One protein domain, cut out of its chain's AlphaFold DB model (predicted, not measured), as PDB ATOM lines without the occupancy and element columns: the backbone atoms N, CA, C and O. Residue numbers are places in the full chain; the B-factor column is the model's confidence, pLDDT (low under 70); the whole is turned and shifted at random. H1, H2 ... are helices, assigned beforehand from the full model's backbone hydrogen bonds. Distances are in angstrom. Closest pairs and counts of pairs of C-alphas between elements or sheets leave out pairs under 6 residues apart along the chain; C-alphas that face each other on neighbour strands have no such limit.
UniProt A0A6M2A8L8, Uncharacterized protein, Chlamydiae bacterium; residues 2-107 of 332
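Overview. This is residues 2 to 107 of the 332 residues of an uncharacterized protein of Chlamydiae bacterium (UniProt A0A6M2A8L8). One long helix, H5, runs through the middle of this domain, with H2 side by side with it and H4 crossing it steeply. H3 lies near the far end of H5, and H1 reaches away from the body like an arm, meeting H5 only loosely near its own first turn, with a long unnamed stretch leading from its far end back to H2. The printed part has 106 residues with five named helices, in the order H1, H2, H3, H4, H5, and no named strand; the class is all helix. The whole is compact, with a radius of gyration of the C-alphas of 14.2 A, and the C-alphas span 44 by 33 by 28 A along their three main axes.

Arrangement. Along the printed part, the first named element is H1, residues 9 to 21, and it touches no helix. It is close to, but not clearly touching, H5, residues 85 to 102: the closest C-alphas, those of Tyr 10 and Leu 93, are 6.5 A apart, and the two lines are about perpendicular at 78 degrees. H2, residues 43 to 52, is apart from H1 but touches H5. Their closest C-alphas are those of Leu 46 and Leu 94, 6.1 A apart, and H5 touches H2 with residues 91 to 98 alone. H2 and H5 stand at a shallow tilt of 24 degrees and run opposite ways. H3, residues 59 to 66, touches no helix. It is close to H2 but not clearly touching, with the closest C-alphas, those of Phe 47 and Ala 59, 7.4 A apart. It is likewise close to H5 but not clearly touching, where the C-alphas of Glu 63 and Ile 102 come closest at 6.9 A, and the lines are about perpendicular at 82 degrees. H4, residues 72 to 79, touches H5, and the C-alphas of Pro 72 and Phe 96 come closest at 5.5 A. H4 and H5 stand at a steep tilt of 64 degrees, opposite ways. H3 and H4 are close but not clearly touching, with the C-alphas of Gly 66 and Met 75 closest at 6.7 A; their lines are only just about perpendicular, at 71 degrees. H1 is apart from H3 and from H4, and H2 is apart from H4. In H1, H2, H3, H4 and H5 every O i to N i+4 pair is within hydrogen-bond range.

Along the chain. H1 begins at C-alpha 9, at (122.120, 49.184, 139.636), and runs from Leu 9 to Glu 21 over 18.3 A. H2 runs from Thr 43 to Ser 52 over 14.5 A, beginning at C-alpha 43, at (138.776, 60.771, 142.574). H3, Ala 59 to Gly 66, and H4, Pro 72 to Leu 79, have eight residues each. H5 is the longest helix, with 18 residues from Pro 85 to Ile 102 over 25.2 A, and it ends at C-alpha 102, at (132.211, 66.674, 139.336).

Size, cuts and confidence. The two C-alphas farthest apart are those of Gly 23 and Thr 64, at 43.7 A. The printed part, residues 2 to 107, has no cut. The link from H1 to H2 is long, with 21 residues, while H2 to H3 is short and both H3 to H4 and H4 to H5 are tight. Residues 81 to 86, of which 85 and 86 belong to H5, stand free. The mean pLDDT of the printed part is 75.0; residues 2 to 31, residue 35 and residues 81 to 86 are under 70, and the mean over H1 is 57.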
ATOM      1  N   VAL A   2     113.012  45.895 128.897       25.12
ATOM      2  CA  VAL A   2     112.841  46.880 129.970       25.12
ATOM      3  C   VAL A   2     114.193  47.552 130.258       25.12
ATOM      4  O   VAL A   2     115.045  46.951 130.896       25.12
ATOM      5  N   PHE A   3     114.389  48.790 129.778       30.58
ATOM      6  CA  PHE A   3     115.563  49.679 129.985       30.58
ATOM      7  C   PHE A   3     115.768  50.129 131.455       30.58
ATOM      8  O   PHE A   3     116.407  51.132 131.755       30.58
ATOM      9  N   LEU A   4     115.198  49.380 132.388       35.84
ATOM     10  CA  LEU A   4     114.955  49.737 133.785       35.84
ATOM     11  C   LEU A   4     116.017  49.112 134.714       35.84
ATOM     12  O   LEU A   4     115.921  49.239 135.924       35.84
ATOM     13  N   GLN A   5     117.036  48.441 134.155       50.53
ATOM     14  CA  GLN A   5     118.027  47.667 134.918       50.53
ATOM     15  C   GLN A   5     119.276  48.445 135.368       50.53
ATOM     16  O   GLN A   5     119.919  48.005 136.311       50.53
ATOM     17  N   ARG A   6     119.635  49.583 134.752       52.88
ATOM     18  CA  ARG A   6     120.905  50.279 135.073       52.88
ATOM     19  C   ARG A   6     120.773  51.436 136.048       52.88
ATOM     20  O   ARG A   6     121.645  51.630 136.884       52.88
ATOM     21  N   LYS A   7     119.658  52.162 135.996       52.62
ATOM     22  CA  LYS A   7     119.468  53.368 136.812       52.62
ATOM     23  C   LYS A   7     119.322  53.090 138.313       52.62
ATOM     24  O   LYS A   7     119.526  53.986 139.120       52.62
ATOM     25  N   ALA A   8     118.999  51.845 138.661       54.12
ATOM     26  CA  ALA A   8     118.926  51.339 140.027       54.12
ATOM     27  C   ALA A   8     120.081  50.374 140.354       54.12
ATOM     28  O   ALA A   8     120.055  49.742 141.399       54.12
ATOM     29  N   LEU A   9     121.081  50.208 139.476       59.22
ATOM     30  CA  LEU A   9     122.120  49.184 139.636       59.22
ATOM     31  C   LEU A   9     122.980  49.417 140.883       59.22
ATOM     32  O   LEU A   9     123.247  48.462 141.603       59.22
ATOM     33  N   TYR A  10     123.387  50.661 141.153       60.75
ATOM     34  CA  TYR A  10     124.156  50.991 142.357       60.75
ATOM     35  C   TYR A  10     123.361  50.619 143.619       60.75
ATOM     36  O   TYR A  10     123.843  49.859 144.454       60.75
ATOM     37  N   ASN A  11     122.095  51.034 143.683       56.44
ATOM     38  CA  ASN A  11     121.206  50.792 144.821       56.44
ATOM     39  C   ASN A  11     120.806  49.315 144.959       56.44
ATOM     40  O   ASN A  11     120.768  48.778 146.059       56.44
ATOM     41  N   LEU A  12     120.608  48.606 143.848       56.31
ATOM     42  CA  LEU A  12     120.328  47.170 143.818       56.31
ATOM     43  C   LEU A  12     121.548  46.346 144.240       56.31
ATOM     44  O   LEU A  12     121.404  45.312 144.890       56.31
ATOM     45  N   ILE A  13     122.754  46.802 143.902       63.50
ATOM     46  CA  ILE A  13     123.996  46.213 144.392       63.50
ATOM     47  C   ILE A  13     124.141  46.468 145.899       63.50
ATOM     48  O   ILE A  13     124.351  45.507 146.632       63.50
ATOM     49  N   GLN A  14     123.936  47.699 146.378       57.84
ATOM     50  CA  GLN A  14     123.983  48.028 147.811       57.84
ATOM     51  C   GLN A  14     122.934  47.255 148.630       57.84
ATOM     52  O   GLN A  14     123.262  46.681 149.664       57.84
ATOM     53  N   LEU A  15     121.702  47.113 148.130       55.84
ATOM     54  CA  LEU A  15     120.691  46.237 148.733       55.84
ATOM     55  C   LEU A  15     121.156  44.793 148.831       55.84
ATOM     56  O   LEU A  15     120.977  44.144 149.857       55.84
ATOM     57  N   ASN A  16     121.711  44.261 147.742       56.19
ATOM     58  CA  ASN A  16     122.187  42.887 147.726       56.19
ATOM     59  C   ASN A  16     123.359  42.700 148.696       56.19
ATOM     60  O   ASN A  16     123.460  41.627 149.279       56.19
ATOM     61  N   LEU A  17     124.190  43.722 148.928       58.03
ATOM     62  CA  LEU A  17     125.234  43.700 149.956       58.03
ATOM     63  C   LEU A  17     124.661  43.691 151.369       58.03
ATOM     64  O   LEU A  17     125.028  42.818 152.150       58.03
ATOM     65  N   ASN A  18     123.700  44.563 151.669       55.22
ATOM     66  CA  ASN A  18     123.037  44.580 152.976       55.22
ATOM     67  C   ASN A  18     122.334  43.239 153.267       55.22
ATOM     68  O   ASN A  18     122.373  42.730 154.385       55.22
ATOM     69  N   ARG A  19     121.760  42.603 152.235       50.97
ATOM     70  CA  ARG A  19     121.147  41.264 152.326       50.97
ATOM     71  C   ARG A  19     122.160  40.120 152.432       50.97
ATOM     72  O   ARG A  19     121.822  39.018 152.853       50.97
ATOM     73  N   ILE A  20     123.406  40.345 152.029       53.97
ATOM     74  CA  ILE A  20     124.500  39.404 152.278       53.97
ATOM     75  C   ILE A  20     124.963  39.508 153.729       53.97
ATOM     76  O   ILE A  20     125.195  38.482 154.367       53.97
ATOM     77  N   GLU A  21     125.060  40.725 154.266       53.78
ATOM     78  CA  GLU A  21     125.397  40.955 155.673       53.78
ATOM     79  C   GLU A  21     124.321  40.401 156.622       53.78
ATOM     80  O   GLU A  21     124.662  39.862 157.676       53.78
ATOM     81  N   SER A  22     123.044  40.417 156.213       53.47
ATOM     82  CA  SER A  22     121.941  39.751 156.930       53.47
ATOM     83  C   SER A  22     121.922  38.219 156.784       53.47
ATOM     84  O   SER A  22     121.165  37.547 157.485       53.47
ATOM     85  N   GLY A  23     122.765  37.646 155.914       51.81
ATOM     86  CA  GLY A  23     122.870  36.201 155.681       51.81
ATOM     87  C   GLY A  23     121.860  35.616 154.683       51.81
ATOM     88  O   GLY A  23     121.799  34.392 154.545       51.81
ATOM     89  N   ASP A  24     121.102  36.450 153.966       48.53
ATOM     90  CA  ASP A  24     120.074  36.022 153.000       48.53
ATOM     91  C   ASP A  24     120.634  35.686 151.604       48.53
ATOM     92  O   ASP A  24     119.958  35.052 150.787       48.53
ATOM     93  N   LEU A  25     121.872  36.093 151.306       49.69
ATOM     94  CA  LEU A  25     122.527  35.905 150.009       49.69
ATOM     95  C   LEU A  25     123.939  35.313 150.167       49.69
ATOM     96  O   LEU A  25     124.722  35.712 151.024       49.69
ATOM     97  N   ASP A  26     124.275  34.348 149.308       52.00
ATOM     98  CA  ASP A  26     125.577  33.674 149.302       52.00
ATOM     99  C   ASP A  26     126.658  34.549 148.634       52.00
ATOM    100  O   ASP A  26     126.626  34.784 147.420       52.00
ATOM    101  N   MET A  27     127.646  34.975 149.432       52.31
ATOM    102  CA  MET A  27     128.849  35.715 149.020       52.31
ATOM    103  C   MET A  27     129.606  35.082 147.847       52.31
ATOM    104  O   MET A  27     130.278  35.788 147.097       52.31
ATOM    105  N   GLY A  28     129.511  33.760 147.657       53.44
ATOM    106  CA  GLY A  28     130.252  33.036 146.621       53.44
ATOM    107  C   GLY A  28     129.880  33.395 145.175       53.44
ATOM    108  O   GLY A  28     130.530  32.908 144.248       53.44
ATOM    109  N   LYS A  29     128.843  34.218 144.959       57.62
ATOM    110  CA  LYS A  29     128.337  34.588 143.626       57.62
ATOM    111  C   LYS A  29     128.607  36.035 143.210       57.62
ATOM    112  O   LYS A  29     128.353  36.350 142.048       57.62
ATOM    113  N   LEU A  30     129.103  36.896 144.103       63.59
ATOM    114  CA  LEU A  30     129.369  38.301 143.781       63.59
ATOM    115  C   LEU A  30     130.843  38.562 143.467       63.59
ATOM    116  O   LEU A  30     131.754  37.997 144.072       63.59
ATOM    117  N   GLN A  31     131.077  39.448 142.504       68.62
ATOM    118  CA  GLN A  31     132.404  39.941 142.153       68.62
ATOM    119  C   GLN A  31     132.776  41.128 143.045       68.62
ATOM    120  O   GLN A  31     131.926  41.921 143.433       68.62
ATOM    121  N   LYS A  32     134.071  41.294 143.328       73.75
ATOM    122  CA  LYS A  32     134.577  42.307 144.269       73.75
ATOM    123  C   LYS A  32     134.095  43.735 143.966       73.75
ATOM    124  O   LYS A  32     133.766  44.481 144.873       73.75
ATOM    125  N   TRP A  33     134.012  44.116 142.693       76.00
ATOM    126  CA  TRP A  33     133.552  45.451 142.293       76.00
ATOM    127  C   TRP A  33     132.070  45.708 142.614       76.00
ATOM    128  O   TRP A  33     131.666  46.864 142.684       76.00
ATOM    129  N   GLN A  34     131.280  44.651 142.823       71.06
ATOM    130  CA  GLN A  34     129.884  44.713 143.258       71.06
ATOM    131  C   GLN A  34     129.768  44.835 144.778       71.06
ATOM    132  O   GLN A  34     128.669  44.939 145.285       71.06
ATOM    133  N   THR A  35     130.863  44.767 145.534       66.06
ATOM    134  CA  THR A  35     130.818  44.820 147.002       66.06
ATOM    135  C   THR A  35     131.593  45.992 147.582       66.06
ATOM    136  O   THR A  35     131.731  46.114 148.793       66.06
ATOM    137  N   GLU A  36     132.173  46.825 146.722       73.69
ATOM    138  CA  GLU A  36     133.015  47.940 147.125       73.69
ATOM    139  C   GLU A  36     132.188  49.223 147.263       73.69
ATOM    140  O   GLU A  36     131.360  49.545 146.413       73.69
ATOM    141  N   ASN A  37     132.463  49.992 148.316       74.94
ATOM    142  CA  ASN A  37     131.922  51.331 148.472       74.94
ATOM    143  C   ASN A  37     132.740  52.320 147.624       74.94
ATOM    144  O   ASN A  37     133.885  52.644 147.944       74.94
ATOM    145  N   TYR A  38     132.159  52.805 146.526       80.44
ATOM    146  CA  TYR A  38     132.853  53.721 145.617       80.44
ATOM    147  C   TYR A  38     133.074  55.115 146.225       80.44
ATOM    148  O   TYR A  38     133.989  55.827 145.800       80.44
ATOM    149  N   ARG A  39     132.310  55.467 147.273       80.38
ATOM    150  CA  ARG A  39     132.449  56.725 148.022       80.38
ATOM    151  C   ARG A  39     133.815  56.838 148.716       80.38
ATOM    152  O   ARG A  39     134.358  57.936 148.804       80.38
ATOM    153  N   ASP A  40     134.408  55.713 149.118       84.25
ATOM    154  CA  ASP A  40     135.653  55.679 149.903       84.25
ATOM    155  C   ASP A  40     136.919  55.894 149.057       84.25
ATOM    156  O   ASP A  40     138.000  56.169 149.587       84.25
ATOM    157  N   TYR A  41     136.821  55.776 147.730       86.38
ATOM    158  CA  TYR A  41     137.974  55.963 146.853       86.38
ATOM    159  C   TYR A  41     138.206  57.442 146.533       86.38
ATOM    160  O   TYR A  41     137.249  58.161 146.246       86.38
ATOM    161  N   PRO A  42     139.462  57.918 146.480       90.19
ATOM    162  CA  PRO A  42     139.769  59.249 145.967       90.19
ATOM    163  C   PRO A  42     139.486  59.337 144.460       90.19
ATOM    164  O   PRO A  42     139.523  58.334 143.743       90.19
ATOM    165  N   THR A  43     139.209  60.541 143.964       90.19
ATOM    166  CA  THR A  43     138.776  60.771 142.574       90.19
ATOM    167  C   THR A  43     139.802  60.263 141.556       90.19
ATOM    168  O   THR A  43     139.442  59.662 140.545       90.19
ATOM    169  N   GLU A  44     141.094  60.405 141.848       90.94
ATOM    170  CA  GLU A  44     142.190  59.915 141.009       90.94
ATOM    171  C   GLU A  44     142.192  58.383 140.894       90.94
ATOM    172  O   GLU A  44     142.525  57.830 139.840       90.94
ATOM    173  N   ALA A  45     141.790  57.678 141.958       91.12
ATOM    174  CA  ALA A  45     141.681  56.223 141.940       91.12
ATOM    175  C   ALA A  45     140.514  55.752 141.062       91.12
ATOM    176  O   ALA A  45     140.641  54.724 140.395       91.12
ATOM    177  N   LEU A  46     139.414  56.510 141.001       90.75
ATOM    178  CA  LEU A  46     138.279  56.209 140.122       90.75
ATOM    179  C   LEU A  46     138.670  56.329 138.639       90.75
ATOM    180  O   LEU A  46     138.423  55.404 137.867       90.75
ATOM    181  N   PHE A  47     139.375  57.400 138.253       91.75
ATOM    182  CA  PHE A  47     139.912  57.544 136.890       91.75
ATOM    183  C   PHE A  47     140.952  56.470 136.544       91.75
ATOM    184  O   PHE A  47     140.941  55.922 135.441       91.75
ATOM    185  N   SER A  48     141.819  56.109 137.497       89.88
ATOM    186  CA  SER A  48     142.798  55.028 137.305       89.88
ATOM    187  C   SER A  48     142.114  53.679 137.051       89.88
ATOM    188  O   SER A  48     142.574  52.890 136.225       89.88
ATOM    189  N   ARG A  49     140.987  53.422 137.725       89.38
ATOM    190  CA  ARG A  49     140.168  52.222 137.507       89.38
ATOM    191  C   ARG A  49     139.461  52.241 136.156       89.38
ATOM    192  O   ARG A  49     139.504  51.223 135.473       89.38
ATOM    193  N   LEU A  50     138.907  53.377 135.726       89.00
ATOM    194  CA  LEU A  50     138.379  53.515 134.360       89.00
ATOM    195  C   LEU A  50     139.452  53.195 133.312       89.00
ATOM    196  O   LEU A  50     139.203  52.429 132.389       89.00
ATOM    197  N   SER A  51     140.679  53.681 133.517       88.19
ATOM    198  CA  SER A  51     141.805  53.389 132.621       88.19
ATOM    199  C   SER A  51     142.172  51.901 132.587       88.19
ATOM    200  O   SER A  51     142.568  51.398 131.538       88.19
ATOM    201  N   SER A  52     142.027  51.185 133.711       87.88
ATOM    202  CA  SER A  52     142.221  49.726 133.770       87.88
ATOM    203  C   SER A  52     141.123  48.931 133.054       87.88
ATOM    204  O   SER A  52     141.366  47.796 132.663       87.88
ATOM    205  N   LEU A  53     139.957  49.549 132.849       85.81
ATOM    206  CA  LEU A  53     138.836  49.041 132.055       85.81
ATOM    207  C   LEU A  53     138.874  49.579 130.613       85.81
ATOM    208  O   LEU A  53     137.847  49.678 129.965       85.81
ATOM    209  N   GLU A  54     140.055  49.976 130.128       85.75
ATOM    210  CA  GLU A  54     140.285  50.489 128.767       85.75
ATOM    211  C   GLU A  54     139.597  51.833 128.435       85.75
ATOM    212  O   GLU A  54     139.717  52.335 127.315       85.75
ATOM    213  N   ILE A  55     138.991  52.506 129.420       86.19
ATOM    214  CA  ILE A  55     138.396  53.840 129.265       86.19
ATOM    215  C   ILE A  55     139.420  54.905 129.644       86.19
ATOM    216  O   ILE A  55     139.625  55.252 130.809       86.19
ATOM    217  N   GLN A  56     140.073  55.445 128.622       86.75
ATOM    218  CA  GLN A  56     141.080  56.492 128.759       86.75
ATOM    219  C   GLN A  56     140.412  57.868 128.737       86.75
ATOM    220  O   GLN A  56     140.165  58.433 127.671       86.75
ATOM    221  N   ILE A  57     140.116  58.408 129.918       88.06
ATOM    222  CA  ILE A  57     139.543  59.744 130.073       88.06
ATOM    223  C   ILE A  57     140.220  60.498 131.216       88.06
ATOM    224  O   ILE A  57     140.375  59.970 132.318       88.06
ATOM    225  N   SER A  58     140.644  61.735 130.950       89.69
ATOM    226  CA  SER A  58     141.159  62.619 131.994       89.69
ATOM    227  C   SER A  58     140.014  63.325 132.725       89.69
ATOM    228  O   SER A  58     138.915  63.469 132.188       89.69
ATOM    229  N   ALA A  59     140.274  63.832 133.933       88.56
ATOM    230  CA  ALA A  59     139.283  64.615 134.675       88.56
ATOM    231  C   ALA A  59     138.781  65.839 133.886       88.56
ATOM    232  O   ALA A  59     137.593  66.144 133.903       88.56
ATOM    233  N   GLN A  60     139.674  66.495 133.138       90.19
ATOM    234  CA  GLN A  60     139.336  67.671 132.338       90.19
ATOM    235  C   GLN A  60     138.479  67.314 131.113       90.19
ATOM    236  O   GLN A  60     137.552  68.050 130.765       90.19
ATOM    237  N   ASP A  61     138.750  66.170 130.484       90.31
ATOM    238  CA  ASP A  61     137.935  65.665 129.377       90.31
ATOM    239  C   ASP A  61     136.547  65.237 129.870       90.31
ATOM    240  O   ASP A  61     135.547  65.556 129.228       90.31
ATOM    241  N   PHE A  62     136.473  64.589 131.037       92.12
ATOM    242  CA  PHE A  62     135.210  64.208 131.677       92.12
ATOM    243  C   PHE A  62     134.344  65.432 131.982       92.12
ATOM    244  O   PHE A  62     133.168  65.464 131.621       92.12
ATOM    245  N   GLU A  63     134.935  66.475 132.570       90.62
ATOM    246  CA  GLU A  63     134.236  67.733 132.842       90.62
ATOM    247  C   GLU A  63     133.739  68.394 131.543       90.62
ATOM    248  O   GLU A  63     132.607  68.875 131.451       90.62
ATOM    249  N   THR A  64     134.578  68.395 130.505       91.62
ATOM    250  CA  THR A  64     134.251  69.006 129.209       91.62
ATOM    251  C   THR A  64     133.110  68.272 128.508       91.62
ATOM    252  O   THR A  64     132.202  68.919 127.985       91.62
ATOM    253  N   LEU A  65     133.125  66.938 128.520       89.12
ATOM    254  CA  LEU A  65     132.058  66.120 127.948       89.12
ATOM    255  C   LEU A  65     130.755  66.276 128.735       89.12
ATOM    256  O   LEU A  65     129.706  66.516 128.137       89.12
ATOM    257  N   GLY A  66     130.819  66.209 130.066       88.19
ATOM    258  CA  GLY A  66     129.630  66.239 130.918       88.19
ATOM    259  C   GLY A  66     128.895  67.581 130.917       88.19
ATOM    260  O   GLY A  66     127.694  67.615 131.172       88.19
ATOM    261  N   LYS A  67     129.539  68.689 130.518       88.06
ATOM    262  CA  LYS A  67     128.848  69.977 130.301       88.06
ATOM    263  C   LYS A  67     127.689  69.863 129.308       88.06
ATOM    264  O   LYS A  67     126.657  70.489 129.540       88.06
ATOM    265  N   GLY A  68     127.837  69.047 128.262       86.62
ATOM    266  CA  GLY A  68     126.820  68.841 127.226       86.62
ATOM    267  C   GLY A  68     125.854  67.680 127.473       86.62
ATOM    268  O   GLY A  68     125.039  67.408 126.597       86.62
ATOM    269  N   LEU A  69     125.965  66.989 128.607       89.12
ATOM    270  CA  LEU A  69     125.143  65.829 128.962       89.12
ATOM    271  C   LEU A  69     124.287  66.148 130.194       89.12
ATOM    272  O   LEU A  69     124.631  67.041 130.976       89.12
ATOM    273  N   GLU A  70     123.181  65.432 130.369       84.81
ATOM    274  CA  GLU A  70     122.251  65.668 131.487       84.81
ATOM    275  C   GLU A  70     122.402  64.655 132.626       84.81
ATOM    276  O   GLU A  70     122.111  64.991 133.771       84.81
ATOM    277  N   ASP A  71     122.896  63.450 132.337       83.25
ATOM    278  CA  ASP A  71     122.921  62.339 133.288       83.25
ATOM    279  C   ASP A  71     124.149  61.408 133.093       83.25
ATOM    280  O   ASP A  71     124.802  61.429 132.036       83.25
ATOM    281  N   PRO A  72     124.526  60.613 134.119       85.44
ATOM    282  CA  PRO A  72     125.648  59.678 134.022       85.44
ATOM    283  C   PRO A  72     125.411  58.549 133.005       85.44
ATOM    284  O   PRO A  72     126.374  57.985 132.481       85.44
ATOM    285  N   GLU A  73     124.161  58.222 132.684       83.25
ATOM    286  CA  GLU A  73     123.802  57.235 131.667       83.25
ATOM    287  C   GLU A  73     124.225  57.694 130.261       83.25
ATOM    288  O   GLU A  73     124.869  56.941 129.529       83.25
ATOM    289  N   GLN A  74     123.968  58.952 129.905       86.50
ATOM    290  CA  GLN A  74     124.425  59.570 128.662       86.50
ATOM    291  C   GLN A  74     125.954  59.621 128.598       86.50
ATOM    292  O   GLN A  74     126.537  59.455 127.524       86.50
ATOM    293  N   MET A  75     126.626  59.830 129.736       87.88
ATOM    294  CA  MET A  75     128.089  59.769 129.803       87.88
ATOM    295  C   MET A  75     128.595  58.355 129.503       87.88
ATOM    296  O   MET A  75     129.501  58.194 128.686       87.88
ATOM    297  N   LEU A  76     127.979  57.323 130.087       87.19
ATOM    298  CA  LEU A  76     128.296  55.928 129.779       87.19
ATOM    299  C   LEU A  76     128.135  55.631 128.280       87.19
ATOM    300  O   LEU A  76     129.051  55.081 127.672       87.19
ATOM    301  N   GLU A  77     127.019  56.043 127.673       85.75
ATOM    302  CA  GLU A  77     126.753  55.843 126.238       85.75
ATOM    303  C   GLU A  77     127.790  56.522 125.329       85.75
ATOM    304  O   GLU A  77     128.062  56.053 124.221       85.75
ATOM    305  N   LYS A  78     128.383  57.636 125.774       85.62
ATOM    306  CA  LYS A  78     129.446  58.331 125.033       85.62
ATOM    307  C   LYS A  78     130.804  57.656 125.172       85.62
ATOM    308  O   LYS A  78     131.588  57.704 124.221       85.62
ATOM    309  N   LEU A  79     131.091  57.087 126.340       84.12
ATOM    310  CA  LEU A  79     132.403  56.532 126.663       84.12
ATOM    311  C   LEU A  79     132.547  55.066 126.258       84.12
ATOM    312  O   LEU A  79     133.642  54.660 125.875       84.12
ATOM    313  N   VAL A  80     131.462  54.292 126.287       81.94
ATOM    314  CA  VAL A  80     131.496  52.847 126.054       81.94
ATOM    315  C   VAL A  80     130.785  52.489 124.754       81.94
ATOM    316  O   VAL A  80     129.620  52.826 124.549       81.94
ATOM    317  N   LYS A  81     131.475  51.769 123.863       69.69
ATOM    318  CA  LYS A  81     130.900  51.256 122.611       69.69
ATOM    319  C   LYS A  81     130.657  49.756 122.731       69.69
ATOM    320  O   LYS A  81     131.615  48.999 122.722       69.69
ATOM    321  N   GLU A  82     129.386  49.357 122.814       62.16
ATOM    322  CA  GLU A  82     128.900  47.964 122.705       62.16
ATOM    323  C   GLU A  82     129.780  46.894 123.398       62.16
ATOM    324  O   GLU A  82     130.126  45.874 122.807       62.16
ATOM    325  N   GLU A  83     130.135  47.109 124.667       61.75
ATOM    326  CA  GLU A  83     130.809  46.098 125.501       61.75
ATOM    327  C   GLU A  83     129.846  45.055 126.098       61.75
ATOM    328  O   GLU A  83     128.625  45.247 126.095       61.75
ATOM    329  N   GLU A  84     130.386  43.966 126.666       63.22
ATOM    330  CA  GLU A  84     129.602  43.002 127.446       63.22
ATOM    331  C   GLU A  84     128.855  43.690 128.609       63.22
ATOM    332  O   GLU A  84     129.433  44.538 129.293       63.22
ATOM    333  N   PRO A  85     127.594  43.308 128.901       65.12
ATOM    334  CA  PRO A  85     126.763  43.981 129.903       65.12
ATOM    335  C   PRO A  85     127.415  44.149 131.284       65.12
ATOM    336  O   PRO A  85     127.260  45.200 131.893       65.12
ATOM    337  N   LEU A  86     128.184  43.156 131.748       64.25
ATOM    338  CA  LEU A  86     128.853  43.188 133.056       64.25
ATOM    339  C   LEU A  86     129.991  44.216 133.135       64.25
ATOM    340  O   LEU A  86     130.174  44.843 134.176       64.25
ATOM    341  N   ALA A  87     130.746  44.402 132.050       70.19
ATOM    342  CA  ALA A  87     131.796  45.417 131.997       70.19
ATOM    343  C   ALA A  87     131.179  46.823 131.999       70.19
ATOM    344  O   ALA A  87     131.617  47.695 132.750       70.19
ATOM    345  N   GLN A  88     130.083  47.009 131.252       75.38
ATOM    346  CA  GLN A  88     129.335  48.269 131.233       75.38
ATOM    347  C   GLN A  88     128.787  48.644 132.613       75.38
ATOM    348  O   GLN A  88     128.804  49.815 132.981       75.38
ATOM    349  N   ASP A  89     128.333  47.658 133.382       77.12
ATOM    350  CA  ASP A  89     127.808  47.848 134.731       77.12
ATOM    351  C   ASP A  89     128.902  48.332 135.703       77.12
ATOM    352  O   ASP A  89     128.698  49.305 136.428       77.12
ATOM    353  N   GLN A  90     130.099  47.732 135.671       81.25
ATOM    354  CA  GLN A  90     131.231  48.177 136.494       81.25
ATOM    355  C   GLN A  90     131.703  49.591 136.119       81.25
ATOM    356  O   GLN A  90     131.994  50.414 136.992       81.25
ATOM    357  N   VAL A  91     131.769  49.887 134.819       84.75
ATOM    358  CA  VAL A  91     132.101  51.224 134.316       84.75
ATOM    359  C   VAL A  91     131.053  52.243 134.755       84.75
ATOM    360  O   VAL A  91     131.409  53.344 135.179       84.75
ATOM    361  N   PHE A  92     129.772  51.887 134.681       85.19
ATOM    362  CA  PHE A  92     128.684  52.768 135.076       85.19
ATOM    363  C   PHE A  92     128.808  53.200 136.537       85.19
ATOM    364  O   PHE A  92     128.674  54.387 136.803       85.19
ATOM    365  N   LEU A  93     129.151  52.297 137.465       83.25
ATOM    366  CA  LEU A  93     129.348  52.665 138.877       83.25
ATOM    367  C   LEU A  93     130.472  53.698 139.060       83.25
ATOM    368  O   LEU A  93     130.337  54.632 139.850       83.25
ATOM    369  N   LEU A  94     131.565  53.565 138.302       87.31
ATOM    370  CA  LEU A  94     132.665  54.533 138.321       87.31
ATOM    371  C   LEU A  94     132.232  55.891 137.748       87.31
ATOM    372  O   LEU A  94     132.542  56.927 138.334       87.31
ATOM    373  N   ILE A  95     131.510  55.891 136.623       88.56
ATOM    374  CA  ILE A  95     130.976  57.113 136.001       88.56
ATOM    375  C   ILE A  95     129.964  57.791 136.923       88.56
ATOM    376  O   ILE A  95     130.008  59.008 137.065       88.56
ATOM    377  N   PHE A  96     129.085  57.022 137.560       87.50
ATOM    378  CA  PHE A  96     128.068  57.504 138.488       87.50
ATOM    379  C   PHE A  96     128.703  58.245 139.671       87.50
ATOM    380  O   PHE A  96     128.353  59.391 139.954       87.50
ATOM    381  N   GLU A  97     129.710  57.635 140.302       86.94
ATOM    382  CA  GLU A  97     130.448  58.248 141.409       86.94
ATOM    383  C   GLU A  97     131.215  59.506 140.966       86.94
ATOM    384  O   GLU A  97     131.204  60.526 141.659       86.94
ATOM    385  N   LEU A  98     131.865  59.468 139.798       90.00
ATOM    386  CA  LEU A  98     132.560  60.633 139.243       90.00
ATOM    387  C   LEU A  98     131.595  61.771 138.905       90.00
ATOM    388  O   LEU A  98     131.892  62.927 139.205       90.00
ATOM    389  N   TRP A  99     130.439  61.455 138.323       90.62
ATOM    390  CA  TRP A  99     129.406  62.429 137.990       90.62
ATOM    391  C   TRP A  99     128.919  63.155 139.240       90.62
ATOM    392  O   TRP A  99     128.902  64.385 139.257       90.62
ATOM    393  N   ARG A 100     128.629  62.413 140.316       87.19
ATOM    394  CA  ARG A 100     128.215  62.987 141.603       87.19
ATOM    395  C   ARG A 100     129.234  63.987 142.161       87.19
ATOM    396  O   ARG A 100     128.843  64.986 142.755       87.19
ATOM    397  N   ARG A 101     130.533  63.727 141.985       89.25
ATOM    398  CA  ARG A 101     131.611  64.595 142.496       89.25
ATOM    399  C   ARG A 101     131.876  65.817 141.624       89.25
ATOM    400  O   ARG A 101     132.230  66.866 142.152       89.25
ATOM    401  N   ILE A 102     131.790  65.655 140.307       88.38
ATOM    402  CA  ILE A 102     132.211  66.674 139.336       88.38
ATOM    403  C   ILE A 102     131.053  67.610 138.963       88.38
ATOM    404  O   ILE A 102     131.302  68.785 138.711       88.38
ATOM    405  N   PHE A 103     129.811  67.116 138.973       87.94
ATOM    406  CA  PHE A 103     128.606  67.875 138.623       87.94
ATOM    407  C   PHE A 103     127.563  67.851 139.756       87.94
ATOM    408  O   PHE A 103     126.450  67.352 139.555       87.94
ATOM    409  N   PRO A 104     127.884  68.364 140.959       83.94
ATOM    410  CA  PRO A 104     126.945  68.382 142.085       83.94
ATOM    411  C   PRO A 104     125.647  69.149 141.774       83.94
ATOM    412  O   PRO A 104     124.602  68.860 142.350       83.94
ATOM    413  N   GLU A 105     125.690  70.098 140.837       81.50
ATOM    414  CA  GLU A 105     124.537  70.862 140.358       81.50
ATOM    415  C   GLU A 105     123.627  70.085 139.393       81.50
ATOM    416  O   GLU A 105     122.476  70.474 139.199       81.50
ATOM    417  N   LYS A 106     124.109  68.984 138.798       83.94
ATOM    418  CA  LYS A 106     123.343  68.115 137.885       83.94
ATOM    419  C   LYS A 106     122.890  66.843 138.597       83.94
ATOM    420  O   LYS A 106     123.194  65.724 138.172       83.94
ATOM    421  N   ARG A 107     122.187  67.018 139.717       81.38
ATOM    422  CA  ARG A 107     121.668  65.905 140.516       81.38
ATOM    423  C   ARG A 107     120.490  65.248 139.795       81.38
ATOM    424  O   ARG A 107     119.399  65.803 139.738       81.38
TER     425      ARG A 107